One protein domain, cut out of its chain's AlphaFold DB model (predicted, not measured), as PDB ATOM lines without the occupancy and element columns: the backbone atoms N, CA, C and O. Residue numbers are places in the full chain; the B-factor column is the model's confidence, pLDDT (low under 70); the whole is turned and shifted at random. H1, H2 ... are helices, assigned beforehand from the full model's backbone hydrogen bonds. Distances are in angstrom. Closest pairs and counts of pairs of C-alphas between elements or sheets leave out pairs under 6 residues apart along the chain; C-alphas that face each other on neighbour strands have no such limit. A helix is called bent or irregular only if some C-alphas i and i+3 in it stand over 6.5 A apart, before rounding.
ATOM      1  N   GLY A  13      22.739   6.415  16.710       81.31
ATOM      2  CA  GLY A  13      23.396   6.714  15.435       81.31
ATOM      3  C   GLY A  13      23.411   8.206  15.087       81.31
ATOM      4  O   GLY A  13      24.436   8.721  14.647       81.31
ATOM      5  N   GLU A  14      22.318   8.929  15.340       83.50
ATOM      6  CA  GLU A  14      22.249  10.383  15.118       83.50
ATOM      7  C   GLU A  14      23.158  11.152  16.079       83.50
ATOM      8  O   GLU A  14      23.797  12.129  15.685       83.50
ATOM      9  N   THR A  15      23.272  10.671  17.319       85.19
ATOM     10  CA  THR A  15      24.178  11.233  18.327       85.19
ATOM     11  C   THR A  15      25.641  11.061  17.904       85.19
ATOM     12  O   THR A  15      26.398  12.034  17.904       85.19
ATOM     13  N   PHE A  16      26.033   9.860  17.458       85.06
ATOM     14  CA  PHE A  16      27.376   9.613  16.918       85.06
ATOM     15  C   PHE A  16      27.658  10.453  15.671       85.06
ATOM     16  O   PHE A  16      28.720  11.062  15.573       85.06
ATOM     17  N   ARG A  17      26.698  10.572  14.750       83.69
ATOM     18  CA  ARG A  17      26.861  11.381  13.535       83.69
ATOM     19  C   ARG A  17      27.021  12.874  13.836       83.69
ATOM     20  O   ARG A  17      27.798  13.558  13.171       83.69
ATOM     21  N   ALA A  18      26.293  13.398  14.821       85.50
ATOM     22  CA  ALA A  18      26.449  14.779  15.271       85.50
ATOM     23  C   ALA A  18      27.839  15.017  15.885       85.50
ATOM     24  O   ALA A  18      28.479  16.029  15.594       85.50
ATOM     25  N   PHE A  19      28.330  14.059  16.672       87.38
ATOM     26  CA  PHE A  19      29.679  14.079  17.229       87.38
ATOM     27  C   PHE A  19      30.767  14.030  16.141       87.38
ATOM     28  O   PHE A  19      31.667  14.865  16.140       87.38
ATOM     29  N   GLU A  20      30.654  13.127  15.162       87.25
ATOM     30  CA  GLU A  20      31.577  13.031  14.020       87.25
ATOM     31  C   GLU A  20      31.683  14.343  13.238       87.25
ATOM     32  O   GLU A  20      32.781  14.791  12.905       87.25
ATOM     33  N   LYS A  21      30.538  14.980  12.965       87.62
ATOM     34  CA  LYS A  21      30.497  16.266  12.263       87.62
ATOM     35  C   LYS A  21      31.158  17.381  13.068       87.62
ATOM     36  O   LYS A  21      31.825  18.222  12.474       87.62
ATOM     37  N   ASN A  22      31.005  17.379  14.394       91.12
ATOM     38  CA  ASN A  22      31.694  18.329  15.273       91.12
ATOM     39  C   ASN A  22      33.223  18.149  15.216       91.12
ATOM     40  O   ASN A  22      33.969  19.120  15.199       91.12
ATOM     41  N   LEU A  23      33.696  16.909  15.068       87.75
ATOM     42  CA  LEU A  23      35.112  16.607  14.832       87.75
ATOM     43  C   LEU A  23      35.594  16.930  13.400       87.75
ATOM     44  O   LEU A  23      36.760  16.707  13.082       87.75
ATOM     45  N   GLY A  24      34.725  17.447  12.526       89.88
ATOM     46  CA  GLY A  24      35.069  17.828  11.153       89.88
ATOM     47  C   GLY A  24      35.079  16.672  10.148       89.88
ATOM     48  O   GLY A  24      35.484  16.867   8.997       89.88
ATOM     49  N   PHE A  25      34.621  15.475  10.530       87.19
ATOM     50  CA  PHE A  25      34.550  14.349   9.602       87.19
ATOM     51  C   PHE A  25      33.415  14.535   8.592       87.19
ATOM     52  O   PHE A  25      32.254  14.752   8.942       87.19
ATOM     53  N   LYS A  26      33.757  14.414   7.304       83.94
ATOM     54  CA  LYS A  26      32.780  14.431   6.203       83.94
ATOM     55  C   LYS A  26      32.118  13.059   6.005       83.94
ATOM     56  O   LYS A  26      30.915  12.977   5.759       83.94
ATOM     57  N   ASN A  27      32.892  11.987   6.167       84.38
ATOM     58  CA  ASN A  27      32.446  10.603   5.993       84.38
ATOM     59  C   ASN A  27      32.068   9.972   7.337       84.38
ATOM     60  O   ASN A  27      32.613  10.364   8.365       84.38
ATOM     61  N   ASP A  28      31.133   9.021   7.325       81.81
ATOM     62  CA  ASP A  28      30.758   8.258   8.522       81.81
ATOM     63  C   ASP A  28      31.929   7.399   9.011       81.81
ATOM     64  O   ASP A  28      32.607   6.731   8.217       81.81
ATOM     65  N   ILE A  29      32.160   7.386  10.325       84.94
ATOM     66  CA  ILE A  29      33.190   6.535  10.912       84.94
ATOM     67  C   ILE A  29      32.618   5.129  11.071       84.94
ATOM     68  O   ILE A  29      31.565   4.904  11.668       84.94
ATOM     69  N   LYS A  30      33.362   4.131  10.589       87.25
ATOM     70  CA  LYS A  30      33.057   2.721  10.858       87.25
ATOM     71  C   LYS A  30      33.482   2.367  12.284       87.25
ATOM     72  O   LYS A  30      34.496   1.700  12.482       87.25
ATOM     73  N   TRP A  31      32.708   2.814  13.274       85.31
ATOM     74  CA  TRP A  31      33.017   2.676  14.704       85.31
ATOM     75  C   TRP A  31      33.416   1.261  15.150       85.31
ATOM     76  O   TRP A  31      34.413   1.156  15.860       85.31
ATOM     77  N   PRO A  32      32.763   0.165  14.706       89.19
ATOM     78  CA  PRO A  32      33.199  -1.183  15.075       89.19
ATOM     79  C   PRO A  32      34.633  -1.493  14.629       89.19
ATOM     80  O   PRO A  32      35.408  -2.072  15.387       89.19
ATOM     81  N   VAL A  33      35.013  -1.058  13.424       86.44
ATOM     82  CA  VAL A  33      36.372  -1.232  12.891       86.44
ATOM     83  C   VAL A  33      37.352  -0.341  13.651       86.44
ATOM     84  O   VAL A  33      38.396  -0.820  14.081       86.44
ATOM     85  N   ALA A  34      36.997   0.929  13.868       88.38
ATOM     86  CA  ALA A  34      37.841   1.880  14.587       88.38
ATOM     87  C   ALA A  34      38.158   1.395  16.011       88.38
ATOM     88  O   ALA A  34      39.322   1.330  16.399       88.38
ATOM     89  N   ILE A  35      37.134   0.975  16.757       91.50
ATOM     90  CA  ILE A  35      37.282   0.425  18.110       91.50
ATOM     91  C   ILE A  35      38.124  -0.855  18.080       91.50
ATOM     92  O   ILE A  35      39.036  -0.991  18.890       91.50
ATOM     93  N   SER A  36      37.877  -1.765  17.131       89.25
ATOM     94  CA  SER A  36      38.647  -3.013  17.018       89.25
ATOM     95  C   SER A  36      40.135  -2.753  16.783       89.25
ATOM     96  O   SER A  36      40.975  -3.367  17.436       89.25
ATOM     97  N   ILE A  37      40.469  -1.807  15.898       90.12
ATOM     98  CA  ILE A  37      41.855  -1.405  15.632       90.12
ATOM     99  C   ILE A  37      42.480  -0.806  16.895       90.12
ATOM    100  O   ILE A  37      43.580  -1.209  17.268       90.12
ATOM    101  N   ILE A  38      41.793   0.109  17.584       93.19
ATOM    102  CA  ILE A  38      42.306   0.731  18.815       93.19
ATOM    103  C   ILE A  38      42.578  -0.330  19.888       93.19
ATOM    104  O   ILE A  38      43.678  -0.381  20.437       93.19
ATOM    105  N   LEU A  39      41.612  -1.213  20.155       94.44
ATOM    106  CA  LEU A  39      41.752  -2.273  21.155       94.44
ATOM    107  C   LEU A  39      42.881  -3.247  20.806       94.44
ATOM    108  O   LEU A  39      43.648  -3.620  21.690       94.44
ATOM    109  N   TYR A  40      43.023  -3.613  19.529       91.69
ATOM    110  CA  TYR A  40      44.114  -4.467  19.064       91.69
ATOM    111  C   TYR A  40      45.491  -3.852  19.363       91.69
ATOM    112  O   TYR A  40      46.372  -4.537  19.881       91.69
ATOM    113  N   HIS A  41      45.669  -2.550  19.113       92.62
ATOM    114  CA  HIS A  41      46.935  -1.861  19.387       92.62
ATOM    115  C   HIS A  41      47.198  -1.699  20.888       92.62
ATOM    116  O   HIS A  41      48.321  -1.927  21.333       92.62
ATOM    117  N   LEU A  42      46.178  -1.357  21.685       94.94
ATOM    118  CA  LEU A  42      46.310  -1.270  23.145       94.94
ATOM    119  C   LEU A  42      46.690  -2.624  23.755       94.94
ATOM    120  O   LEU A  42      47.597  -2.693  24.586       94.94
ATOM    121  N   PHE A  43      46.049  -3.702  23.299       93.94
ATOM    122  CA  PHE A  43      46.398  -5.063  23.693       93.94
ATOM    123  C   PHE A  43      47.828  -5.421  23.276       93.94
ATOM    124  O   PHE A  43      48.574  -5.967  24.082       93.94
ATOM    125  N   GLY A  44      48.238  -5.067  22.054       90.06
ATOM    126  CA  GLY A  44      49.602  -5.276  21.570       90.06
ATOM    127  C   GLY A  44      50.651  -4.564  22.428       90.06
ATOM    128  O   GLY A  44      51.642  -5.178  22.810       90.06
ATOM    129  N   ILE A  45      50.415  -3.301  22.801       90.56
ATOM    130  CA  ILE A  45      51.309  -2.539  23.688       90.56
ATOM    131  C   ILE A  45      51.405  -3.209  25.064       90.56
ATOM    132  O   ILE A  45      52.511  -3.449  25.550       90.56
ATOM    133  N   TYR A  46      50.261  -3.546  25.667       91.81
ATOM    134  CA  TYR A  46      50.204  -4.238  26.955       91.81
ATOM    135  C   TYR A  46      50.957  -5.576  26.913       91.81
ATOM    136  O   TYR A  46      51.801  -5.852  27.767       91.81
ATOM    137  N   TRP A  47      50.706  -6.383  25.879       88.69
ATOM    138  CA  TRP A  47      51.353  -7.676  25.694       88.69
ATOM    139  C   TRP A  47      52.864  -7.535  25.510       88.69
ATOM    140  O   TRP A  47      53.636  -8.264  26.132       88.69
ATOM    141  N   CYS A  48      53.306  -6.579  24.692       86.19
ATOM    142  CA  CYS A  48      54.724  -6.320  24.478       86.19
ATOM    143  C   CYS A  48      55.431  -5.900  25.770       86.19
ATOM    144  O   CYS A  48      56.514  -6.408  26.064       86.19
ATOM    145  N   TYR A  49      54.804  -5.024  26.558       85.31
ATOM    146  CA  TYR A  49      55.355  -4.557  27.827       85.31
ATOM    147  C   TYR A  49      55.491  -5.685  28.863       85.31
ATOM    148  O   TYR A  49      56.478  -5.715  29.591       85.31
ATOM    149  N   HIS A  50      54.535  -6.619  28.934       84.56
ATOM    150  CA  HIS A  50      54.539  -7.691  29.941       84.56
ATOM    151  C   HIS A  50      55.243  -8.981  29.515       84.56
ATOM    152  O   HIS A  50      55.817  -9.660  30.363       84.56
ATOM    153  N   TYR A  51      55.184  -9.345  28.233       80.62
ATOM    154  CA  TYR A  51      55.548 -10.693  27.780       80.62
ATOM    155  C   TYR A  51      56.591 -10.726  26.667       80.62
ATOM    156  O   TYR A  51      57.235 -11.758  26.485       80.62
ATOM    157  N   ALA A  52      56.767  -9.646  25.901       75.81
ATOM    158  CA  ALA A  52      57.749  -9.652  24.816       75.81
ATOM    159  C   ALA A  52      59.164  -9.327  25.307       75.81
ATOM    160  O   ALA A  52      60.127  -9.779  24.694       75.81
ATOM    161  N   LEU A  53      59.318  -8.568  26.397       78.12
ATOM    162  CA  LEU A  53      60.629  -8.145  26.888       78.12
ATOM    163  C   LEU A  53      61.163  -9.094  27.981       78.12
ATOM    164  O   LEU A  53      60.464  -9.313  28.969       78.12
ATOM    165  N   PRO A  54      62.403  -9.622  27.860       79.69
ATOM    166  CA  PRO A  54      63.373  -9.428  26.774       79.69
ATOM    167  C   PRO A  54      63.155 -10.375  25.576       79.69
ATOM    168  O   PRO A  54      63.077 -11.597  25.724       79.69
TER     169      PRO A  54
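This is residues 13 to 54 of the 196 residues of an uncharacterized protein of Leptidea sinapis (UniProt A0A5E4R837). Picture a long, extended rod: the straight helix H2 makes most of its length and sticks out with residues 32 to 43 and 45 to 51, while the short helix H1 is set crosswise at the other end. Between them the link of residues 23 to 30 folds back from the end of H1 to the start of H2, and the two helices do not pack on each other. The printed part has 42 residues with two named helices, H1 then H2, and no named strand; the class is all helix. The whole is extended, with a radius of gyration of the C-alphas of 15.3 A and spans of 46 by 16 by 14 A.

Start at H1, residues 13 to 22, then pass over a short link of eight residues to reach H2, residues 31 to 52. H1 and H2 are apart, with no C-alpha of the one within 8 A of the other. Look at the backbone of H1 and H2: in both, every O i to N i+4 pair is within hydrogen-bond range.

Find C-alpha 13 at (23.396, 6.714, 15.435); from there H1 runs 14.3 A to C-alpha 22 at (31.694, 18.329, 15.273). In the link, look for C-alpha 27 at (32.446, 10.603, 5.993). H2 begins at C-alpha 31, at (33.017, 2.676, 14.704), and runs 29.4 A to C-alpha 52 at (57.749, -9.652, 24.816). H2 is neither bent nor irregular, but only just: C-alphas 49 and 52 are 6.4 A apart.

The two C-alphas farthest apart are those of Glu 14 and Pro 54, at 47.1 A. The printed part runs from residue 13 to 54 and has no cut. The mean pLDDT of the printed part is 87.1, and no printed residue is under 70.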